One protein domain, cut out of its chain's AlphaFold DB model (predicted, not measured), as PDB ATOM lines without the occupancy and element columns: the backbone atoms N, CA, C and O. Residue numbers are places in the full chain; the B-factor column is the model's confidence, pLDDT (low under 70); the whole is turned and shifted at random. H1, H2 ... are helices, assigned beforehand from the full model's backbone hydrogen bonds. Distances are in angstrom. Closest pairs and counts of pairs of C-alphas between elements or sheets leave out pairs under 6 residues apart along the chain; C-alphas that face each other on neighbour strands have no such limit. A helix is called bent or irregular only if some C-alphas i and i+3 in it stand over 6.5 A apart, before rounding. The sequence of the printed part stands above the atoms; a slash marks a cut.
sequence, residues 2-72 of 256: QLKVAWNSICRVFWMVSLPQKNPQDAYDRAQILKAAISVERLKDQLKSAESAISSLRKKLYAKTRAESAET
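AT A GLANCE: This is residues 2 to 72 of the 256 residues of an uncharacterized protein of Heligmosomoides polygyrus (UniProt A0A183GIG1). One very long helix, H2, makes the length of the domain, and a much shorter helix, H1, folds back beside its first part as the short leg of a narrow V. The V is loosely formed: the short leg spreads away from H2 toward residue 2, and most of H2, residues 35 to 72, sticks out alone. The printed part has 71 residues with two named helices, H1 then H2, and no named strand; the class is all helix. It is extended, with a radius of gyration of the C-alphas of 22.2 A, and its C-alphas span 76 by 25 by 5 A, a rod in outline.

IN THESE COORDINATES: H2 holds residues 24 to 72 and measures 72.2 A from first to last C-alpha. It begins at C-alpha 24, (5.120, 36.588, 35.517), and ends at C-alpha 72, (-15.490, 14.465, -29.998). H1 holds residues 2 to 17, 23.4 A long, beginning at C-alpha 2, (-5.740, 45.335, 3.917). Neither helix is bent.

HOW THE PARTS SIT: H2 and H1 are close but not clearly touching, with 1 pair of C-alphas within 8 A. That closest pair is Val 13 and Leu 34, whose C-alphas are 7.9 A apart. The two helices run opposite ways at a shallow tilt of 22 degrees. Their centres are 22.7 A apart. In both H1 and H2, every O i to N i+4 pair is within hydrogen-bond range.

THE WHOLE: The two C-alphas farthest apart are those of Lys 22 and Thr 72, at 76.0 A. The link from H1 to H2 is short, with 6 residues. Residues 2 to 12, 20 to 26 and 35 to 72 stand free. The printed part has no cut. Its mean pLDDT is 74.1; residues 2 to 22, residue 62 and residues 65 to 71 are under 70.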
ATOM      1  N   GLN A   2      -6.478  46.325   3.106       43.56
ATOM      2  CA  GLN A   2      -5.740  45.335   3.917       43.56
ATOM      3  C   GLN A   2      -4.630  45.912   4.829       43.56
ATOM      4  O   GLN A   2      -4.464  45.436   5.947       43.56
ATOM      5  N   LEU A   3      -3.954  47.000   4.432       47.78
ATOM      6  CA  LEU A   3      -2.929  47.660   5.266       47.78
ATOM      7  C   LEU A   3      -3.468  48.245   6.586       47.78
ATOM      8  O   LEU A   3      -2.787  48.183   7.605       47.78
ATOM      9  N   LYS A   4      -4.707  48.762   6.603       52.09
ATOM     10  CA  LYS A   4      -5.338  49.274   7.837       52.09
ATOM     11  C   LYS A   4      -5.690  48.152   8.819       52.09
ATOM     12  O   LYS A   4      -5.629  48.360  10.026       52.09
ATOM     13  N   VAL A   5      -6.048  46.973   8.306       55.62
ATOM     14  CA  VAL A   5      -6.371  45.798   9.131       55.62
ATOM     15  C   VAL A   5      -5.100  45.239   9.772       55.62
ATOM     16  O   VAL A   5      -5.079  45.020  10.979       55.62
ATOM     17  N   ALA A   6      -4.016  45.122   8.996       54.53
ATOM     18  CA  ALA A   6      -2.715  44.685   9.504       54.53
ATOM     19  C   ALA A   6      -2.156  45.636  10.582       54.53
ATOM     20  O   ALA A   6      -1.702  45.178  11.628       54.53
ATOM     21  N   TRP A   7      -2.263  46.955  10.378       62.72
ATOM     22  CA  TRP A   7      -1.797  47.953  11.349       62.72
ATOM     23  C   TRP A   7      -2.563  47.891  12.681       62.72
ATOM     24  O   TRP A   7      -1.954  47.898  13.747       62.72
ATOM     25  N   ASN A   8      -3.890  47.735  12.640       63.81
ATOM     26  CA  ASN A   8      -4.706  47.615  13.853       63.81
ATOM     27  C   ASN A   8      -4.419  46.330  14.653       63.81
ATOM     28  O   ASN A   8      -4.446  46.371  15.885       63.81
ATOM     29  N   SER A   9      -4.120  45.209  13.987       58.78
ATOM     30  CA  SER A   9      -3.686  43.985  14.675       58.78
ATOM     31  C   SER A   9      -2.312  44.160  15.329       58.78
ATOM     32  O   SER A   9      -2.151  43.796  16.492       58.78
ATOM     33  N   ILE A  10      -1.356  44.803  14.648       65.69
ATOM     34  CA  ILE A  10      -0.022  45.095  15.202       65.69
ATOM     35  C   ILE A  10      -0.126  46.014  16.430       65.69
ATOM     36  O   ILE A  10       0.467  45.717  17.468       65.69
ATOM     37  N   CYS A  11      -0.936  47.075  16.367       69.12
ATOM     38  CA  CYS A  11      -1.144  47.981  17.500       69.12
ATOM     39  C   CYS A  11      -1.792  47.284  18.710       69.12
ATOM     40  O   CYS A  11      -1.425  47.580  19.846       69.12
ATOM     41  N   ARG A  12      -2.714  46.331  18.500       63.91
ATOM     42  CA  ARG A  12      -3.324  45.552  19.595       63.91
ATOM     43  C   ARG A  12      -2.329  44.620  20.281       63.91
ATOM     44  O   ARG A  12      -2.324  44.551  21.508       63.91
ATOM     45  N   VAL A  13      -1.477  43.942  19.510       63.28
ATOM     46  CA  VAL A  13      -0.422  43.075  20.061       63.28
ATOM     47  C   VAL A  13       0.592  43.908  20.850       63.28
ATOM     48  O   VAL A  13       0.929  43.559  21.978       63.28
ATOM     49  N   PHE A  14       1.009  45.059  20.314       67.19
ATOM     50  CA  PHE A  14       1.962  45.955  20.975       67.19
ATOM     51  C   PHE A  14       1.414  46.548  22.286       67.19
ATOM     52  O   PHE A  14       2.127  46.612  23.290       67.19
ATOM     53  N   TRP A  15       0.127  46.916  22.313       64.88
ATOM     54  CA  TRP A  15      -0.545  47.424  23.514       64.88
ATOM     55  C   TRP A  15      -0.708  46.355  24.605       64.88
ATOM     56  O   TRP A  15      -0.529  46.647  25.784       64.88
ATOM     57  N   MET A  16      -1.001  45.099  24.240       59.03
ATOM     58  CA  MET A  16      -1.122  43.999  25.210       59.03
ATOM     59  C   MET A  16       0.208  43.624  25.877       59.03
ATOM     60  O   MET A  16       0.198  43.176  27.027       59.03
ATOM     61  N   VAL A  17       1.329  43.805  25.173       60.00
ATOM     62  CA  VAL A  17       2.681  43.485  25.661       60.00
ATOM     63  C   VAL A  17       3.293  44.635  26.476       60.00
ATOM     64  O   VAL A  17       4.078  44.372  27.382       60.00
ATOM     65  N   SER A  18       2.899  45.890  26.227       62.53
ATOM     66  CA  SER A  18       3.491  47.084  26.869       62.53
ATOM     67  C   SER A  18       2.870  47.488  28.217       62.53
ATOM     68  O   SER A  18       3.241  48.517  28.780       62.53
ATOM     69  N   LEU A  19       1.917  46.719  28.754       62.47
ATOM     70  CA  LEU A  19       1.347  46.997  30.077       62.47
ATOM     71  C   LEU A  19       2.324  46.568  31.190       62.47
ATOM     72  O   LEU A  19       2.862  45.462  31.119       62.47
ATOM     73  N   PRO A  20       2.539  47.391  32.236       56.44
ATOM     74  CA  PRO A  20       3.447  47.067  33.335       56.44
ATOM     75  C   PRO A  20       2.998  45.784  34.053       56.44
ATOM     76  O   PRO A  20       1.899  45.705  34.605       56.44
ATOM     77  N   GLN A  21       3.853  44.763  34.001       56.56
ATOM     78  CA  GLN A  21       3.581  43.406  34.477       56.56
ATOM     79  C   GLN A  21       3.772  43.323  35.996       56.56
ATOM     80  O   GLN A  21       4.869  43.560  36.497       56.56
ATOM     81  N   LYS A  22       2.716  42.958  36.732       63.69
ATOM     82  CA  LYS A  22       2.796  42.673  38.177       63.69
ATOM     83  C   LYS A  22       3.000  41.183  38.495       63.69
ATOM     84  O   LYS A  22       3.383  40.876  39.617       63.69
ATOM     85  N   ASN A  23       2.766  40.272  37.540       78.62
ATOM     86  CA  ASN A  23       2.829  38.819  37.743       78.62
ATOM     87  C   ASN A  23       3.425  38.101  36.506       78.62
ATOM     88  O   ASN A  23       2.876  38.249  35.414       78.62
ATOM     89  N   PRO A  24       4.511  37.313  36.638       75.88
ATOM     90  CA  PRO A  24       5.120  36.588  35.517       75.88
ATOM     91  C   PRO A  24       4.208  35.522  34.885       75.88
ATOM     92  O   PRO A  24       4.360  35.228  33.699       75.88
ATOM     93  N   GLN A  25       3.244  34.974  35.633       77.50
ATOM     94  CA  GLN A  25       2.309  33.978  35.099       77.50
ATOM     95  C   GLN A  25       1.341  34.594  34.073       77.50
ATOM     96  O   GLN A  25       1.122  34.025  33.005       77.50
ATOM     97  N   ASP A  26       0.859  35.813  34.333       79.38
ATOM     98  CA  ASP A  26      -0.037  36.540  33.424       79.38
ATOM     99  C   ASP A  26       0.647  36.866  32.084       79.38
ATOM    100  O   ASP A  26       0.003  36.891  31.031       79.38
ATOM    101  N   ALA A  27       1.963  37.109  32.103       73.19
ATOM    102  CA  ALA A  27       2.756  37.318  30.895       73.19
ATOM    103  C   ALA A  27       2.817  36.048  30.030       73.19
ATOM    104  O   ALA A  27       2.659  36.121  28.808       73.19
ATOM    105  N   TYR A  28       3.018  34.889  30.664       79.38
ATOM    106  CA  TYR A  28       3.097  33.596  29.989       79.38
ATOM    107  C   TYR A  28       1.758  33.200  29.353       79.38
ATOM    108  O   TYR A  28       1.715  32.865  28.166       79.38
ATOM    109  N   ASP A  29       0.654  33.322  30.093       81.12
ATOM    110  CA  ASP A  29      -0.677  32.949  29.602       81.12
ATOM    111  C   ASP A  29      -1.101  33.821  28.404       81.12
ATOM    112  O   ASP A  29      -1.607  33.318  27.396       81.12
ATOM    113  N   ARG A  30      -0.799  35.128  28.439       78.25
ATOM    114  CA  ARG A  30      -1.037  36.039  27.302       78.25
ATOM    115  C   ARG A  30      -0.188  35.691  26.080       78.25
ATOM    116  O   ARG A  30      -0.694  35.745  24.958       78.25
ATOM    117  N   ALA A  31       1.077  35.317  26.276       78.00
ATOM    118  CA  ALA A  31       1.949  34.890  25.185       78.00
ATOM    119  C   ALA A  31       1.425  33.612  24.504       78.00
ATOM    120  O   ALA A  31       1.457  33.516  23.275       78.00
ATOM    121  N   GLN A  32       0.877  32.664  25.273       80.62
ATOM    122  CA  GLN A  32       0.262  31.451  24.723       80.62
ATOM    123  C   GLN A  32      -1.007  31.754  23.916       80.62
ATOM    124  O   GLN A  32      -1.158  31.242  22.804       80.62
ATOM    125  N   ILE A  33      -1.880  32.640  24.407       81.00
ATOM    126  CA  ILE A  33      -3.085  33.077  23.678       81.00
ATOM    127  C   ILE A  33      -2.710  33.753  22.352       81.00
ATOM    128  O   ILE A  33      -3.292  33.443  21.311       81.00
ATOM    129  N   LEU A  34      -1.705  34.634  22.359       77.56
ATOM    130  CA  LEU A  34      -1.213  35.298  21.147       77.56
ATOM    131  C   LEU A  34      -0.619  34.300  20.148       77.56
ATOM    132  O   LEU A  34      -0.924  34.363  18.957       77.56
ATOM    133  N   LYS A  35       0.182  33.340  20.623       80.56
ATOM    134  CA  LYS A  35       0.754  32.281  19.782       80.56
ATOM    135  C   LYS A  35      -0.337  31.428  19.126       80.56
ATOM    136  O   LYS A  35      -0.239  31.124  17.934       80.56
ATOM    137  N   ALA A  36      -1.384  31.083  19.874       80.19
ATOM    138  CA  ALA A  36      -2.542  30.369  19.346       80.19
ATOM    139  C   ALA A  36      -3.300  31.209  18.301       80.19
ATOM    140  O   ALA A  36      -3.584  30.710  17.214       80.19
ATOM    141  N   ALA A  37      -3.551  32.494  18.574       76.69
ATOM    142  CA  ALA A  37      -4.250  33.394  17.655       76.69
ATOM    143  C   ALA A  37      -3.505  33.581  16.319       76.69
ATOM    144  O   ALA A  37      -4.113  33.431  15.260       76.69
ATOM    145  N   ILE A  38      -2.188  33.814  16.360       79.38
ATOM    146  CA  ILE A  38      -1.339  33.932  15.159       79.38
ATOM    147  C   ILE A  38      -1.360  32.628  14.351       79.38
ATOM    148  O   ILE A  38      -1.440  32.649  13.122       79.38
ATOM    149  N   SER A  39      -1.323  31.479  15.035       83.50
ATOM    150  CA  SER A  39      -1.387  30.168  14.380       83.50
ATOM    151  C   SER A  39      -2.730  29.956  13.674       83.50
ATOM    152  O   SER A  39      -2.756  29.492  12.535       83.50
ATOM    153  N   VAL A  40      -3.842  30.351  14.301       83.81
ATOM    154  CA  VAL A  40      -5.188  30.276  13.705       83.81
ATOM    155  C   VAL A  40      -5.319  31.199  12.493       83.81
ATOM    156  O   VAL A  40      -5.902  30.801  11.486       83.81
ATOM    157  N   GLU A  41      -4.793  32.421  12.559       82.75
ATOM    158  CA  GLU A  41      -4.862  33.377  11.448       82.75
ATOM    159  C   GLU A  41      -4.057  32.883  10.238       82.75
ATOM    160  O   GLU A  41      -4.580  32.837   9.122       82.75
ATOM    161  N   ARG A  42      -2.854  32.345  10.478       85.38
ATOM    162  CA  ARG A  42      -2.045  31.681   9.445       85.38
ATOM    163  C   ARG A  42      -2.776  30.503   8.797       85.38
ATOM    164  O   ARG A  42      -2.745  30.368   7.576       85.38
ATOM    165  N   LEU A  43      -3.441  29.662   9.592       86.00
ATOM    166  CA  LEU A  43      -4.221  28.532   9.073       86.00
ATOM    167  C   LEU A  43      -5.419  28.998   8.232       86.00
ATOM    168  O   LEU A  43      -5.704  28.402   7.196       86.00
ATOM    169  N   LYS A  44      -6.099  30.083   8.628       88.12
ATOM    170  CA  LYS A  44      -7.201  30.668   7.844       88.12
ATOM    171  C   LYS A  44      -6.733  31.173   6.483       88.12
ATOM    172  O   LYS A  44      -7.426  30.962   5.489       88.12
ATOM    173  N   ASP A  45      -5.574  31.818   6.422       89.00
ATOM    174  CA  ASP A  45      -5.022  32.299   5.156       89.00
ATOM    175  C   ASP A  45      -4.575  31.142   4.256       89.00
ATOM    176  O   ASP A  45      -4.831  31.161   3.049       89.00
ATOM    177  N   GLN A  46      -3.999  30.085   4.838       88.94
ATOM    178  CA  GLN A  46      -3.688  28.849   4.116       88.94
ATOM    179  C   GLN A  46      -4.947  28.174   3.556       88.94
ATOM    180  O   GLN A  46      -4.941  27.762   2.398       88.94
ATOM    181  N   LEU A  47      -6.037  28.115   4.331       91.06
ATOM    182  CA  LEU A  47      -7.315  27.564   3.877       91.06
ATOM    183  C   LEU A  47      -7.865  28.351   2.682       91.06
ATOM    184  O   LEU A  47      -8.163  27.760   1.649       91.06
ATOM    185  N   LYS A  48      -7.920  29.686   2.775       90.88
ATOM    186  CA  LYS A  48      -8.379  30.544   1.667       90.88
ATOM    187  C   LYS A  48      -7.526  30.377   0.411       90.88
ATOM    188  O   LYS A  48      -8.046  30.374  -0.705       90.88
ATOM    189  N   SER A  49      -6.210  30.247   0.581       92.62
ATOM    190  CA  SER A  49      -5.289  29.991  -0.527       92.62
ATOM    191  C   SER A  49      -5.571  28.635  -1.183       92.62
ATOM    192  O   SER A  49      -5.688  28.563  -2.408       92.62
ATOM    193  N   ALA A  50      -5.768  27.585  -0.383       89.25
ATOM    194  CA  ALA A  50      -6.114  26.254  -0.871       89.25
ATOM    195  C   ALA A  50      -7.477  26.231  -1.584       89.25
ATOM    196  O   ALA A  50      -7.587  25.666  -2.670       89.25
ATOM    197  N   GLU A  51      -8.496  26.899  -1.042       90.94
ATOM    198  CA  GLU A  51      -9.812  27.044  -1.679       90.94
ATOM    199  C   GLU A  51      -9.711  27.733  -3.045       90.94
ATOM    200  O   GLU A  51     -10.296  27.272  -4.031       90.94
ATOM    201  N   SER A  52      -8.919  28.805  -3.135       90.19
ATOM    202  CA  SER A  52      -8.655  29.500  -4.397       90.19
ATOM    203  C   SER A  52      -7.935  28.598  -5.404       90.19
ATOM    204  O   SER A  52      -8.340  28.514  -6.568       90.19
ATOM    205  N   ALA A  53      -6.922  27.849  -4.955       89.25
ATOM    206  CA  ALA A  53      -6.197  26.896  -5.786       89.25
ATOM    207  C   ALA A  53      -7.123  25.790  -6.318       89.25
ATOM    208  O   ALA A  53      -7.145  25.545  -7.525       89.25
ATOM    209  N   ILE A  54      -7.956  25.192  -5.460       89.31
ATOM    210  CA  ILE A  54      -8.953  24.180  -5.845       89.31
ATOM    211  C   ILE A  54      -9.945  24.760  -6.857       89.31
ATOM    212  O   ILE A  54     -10.222  24.129  -7.874       89.31
ATOM    213  N   SER A  55     -10.448  25.975  -6.628       85.81
ATOM    214  CA  SER A  55     -11.345  26.657  -7.569       85.81
ATOM    215  C   SER A  55     -10.683  26.876  -8.935       85.81
ATOM    216  O   SER A  55     -11.287  26.616  -9.977       85.81
ATOM    217  N   SER A  56      -9.409  27.279  -8.952       87.88
ATOM    218  CA  SER A  56      -8.647  27.452 -10.192       87.88
ATOM    219  C   SER A  56      -8.413  26.129 -10.932       87.88
ATOM    220  O   SER A  56      -8.560  26.078 -12.153       87.88
ATOM    221  N   LEU A  57      -8.119  25.044 -10.206       87.25
ATOM    222  CA  LEU A  57      -7.950  23.706 -10.770       87.25
ATOM    223  C   LEU A  57      -9.259  23.185 -11.351       87.25
ATOM    224  O   LEU A  57      -9.258  22.690 -12.473       87.25
ATOM    225  N   ARG A  58     -10.381  23.376 -10.646       81.44
ATOM    226  CA  ARG A  58     -11.716  23.067 -11.170       81.44
ATOM    227  C   ARG A  58     -11.961  23.802 -12.485       81.44
ATOM    228  O   ARG A  58     -12.294  23.160 -13.468       81.44
ATOM    229  N   LYS A  59     -11.703  25.114 -12.552       82.62
ATOM    230  CA  LYS A  59     -11.828  25.900 -13.798       82.62
ATOM    231  C   LYS A  59     -10.950  25.376 -14.936       82.62
ATOM    232  O   LYS A  59     -11.421  25.294 -16.066       82.62
ATOM    233  N   LYS A  60      -9.698  25.005 -14.653       84.50
ATOM    234  CA  LYS A  60      -8.791  24.427 -15.659       84.50
ATOM    235  C   LYS A  60      -9.269  23.061 -16.146       84.50
ATOM    236  O   LYS A  60      -9.264  22.826 -17.349       84.50
ATOM    237  N   LEU A  61      -9.716  22.196 -15.236       78.19
ATOM    238  CA  LEU A  61     -10.316  20.908 -15.582       78.19
ATOM    239  C   LEU A  61     -11.575  21.105 -16.430       78.19
ATOM    240  O   LEU A  61     -11.685  20.491 -17.481       78.19
ATOM    241  N   TYR A  62     -12.454  22.043 -16.059       68.00
ATOM    242  CA  TYR A  62     -13.633  22.387 -16.856       68.00
ATOM    243  C   TYR A  62     -13.274  22.825 -18.275       68.00
ATOM    244  O   TYR A  62     -13.917  22.391 -19.228       68.00
ATOM    245  N   ALA A  63     -12.258  23.675 -18.427       72.38
ATOM    246  CA  ALA A  63     -11.809  24.123 -19.739       72.38
ATOM    247  C   ALA A  63     -11.229  22.968 -20.570       72.38
ATOM    248  O   ALA A  63     -11.557  22.851 -21.748       72.38
ATOM    249  N   LYS A  64     -10.417  22.102 -19.949       76.00
ATOM    250  CA  LYS A  64      -9.796  20.952 -20.612       76.00
ATOM    251  C   LYS A  64     -10.840  19.931 -21.073       76.00
ATOM    252  O   LYS A  64     -10.893  19.634 -22.258       76.00
ATOM    253  N   THR A  65     -11.727  19.489 -20.182       68.62
ATOM    254  CA  THR A  65     -12.785  18.531 -20.536       68.62
ATOM    255  C   THR A  65     -13.732  19.102 -21.587       68.62
ATOM    256  O   THR A  65     -14.146  18.397 -22.498       68.62
ATOM    257  N   ARG A  66     -14.049  20.403 -21.520       66.81
ATOM    258  CA  ARG A  66     -14.868  21.052 -22.551       66.81
ATOM    259  C   ARG A  66     -14.191  21.050 -23.922       66.81
ATOM    260  O   ARG A  66     -14.895  20.908 -24.915       66.81
ATOM    261  N   ALA A  67     -12.875  21.247 -23.983       67.69
ATOM    262  CA  ALA A  67     -12.127  21.206 -25.236       67.69
ATOM    263  C   ALA A  67     -12.085  19.786 -25.825       67.69
ATOM    264  O   ALA A  67     -12.335  19.623 -27.014       67.69
ATOM    265  N   GLU A  68     -11.871  18.771 -24.986       67.62
ATOM    266  CA  GLU A  68     -11.870  17.355 -25.394       67.62
ATOM    267  C   GLU A  68     -13.253  16.920 -25.914       67.62
ATOM    268  O   GLU A  68     -13.377  16.410 -27.023       67.62
ATOM    269  N   SER A  69     -14.336  17.222 -25.186       62.50
ATOM    270  CA  SER A  69     -15.693  16.892 -25.651       62.50
ATOM    271  C   SER A  69     -16.118  17.691 -26.894       62.50
ATOM    272  O   SER A  69     -16.898  17.200 -27.710       62.50
ATOM    273  N   ALA A  70     -15.610  18.917 -27.058       62.31
ATOM    274  CA  ALA A  70     -15.816  19.712 -28.267       62.31
ATOM    275  C   ALA A  70     -15.206  19.036 -29.501       62.31
ATOM    276  O   ALA A  70     -15.835  19.036 -30.560       62.31
ATOM    277  N   GLU A  71     -14.028  18.433 -29.356       69.25
ATOM    278  CA  GLU A  71     -13.370  17.669 -30.414       69.25
ATOM    279  C   GLU A  71     -14.167  16.408 -30.772       69.25
ATOM    280  O   GLU A  71     -14.462  16.189 -31.947       69.25
ATOM    281  N   THR A  72     -14.648  15.656 -29.776       71.19
ATOM    282  CA  THR A  72     -15.490  14.465 -29.998       71.19
ATOM    283  C   THR A  72     -16.803  14.797 -30.711       71.19
ATOM    284  O   THR A  72     -17.228  14.061 -31.594       71.19
TER     285      THR A  72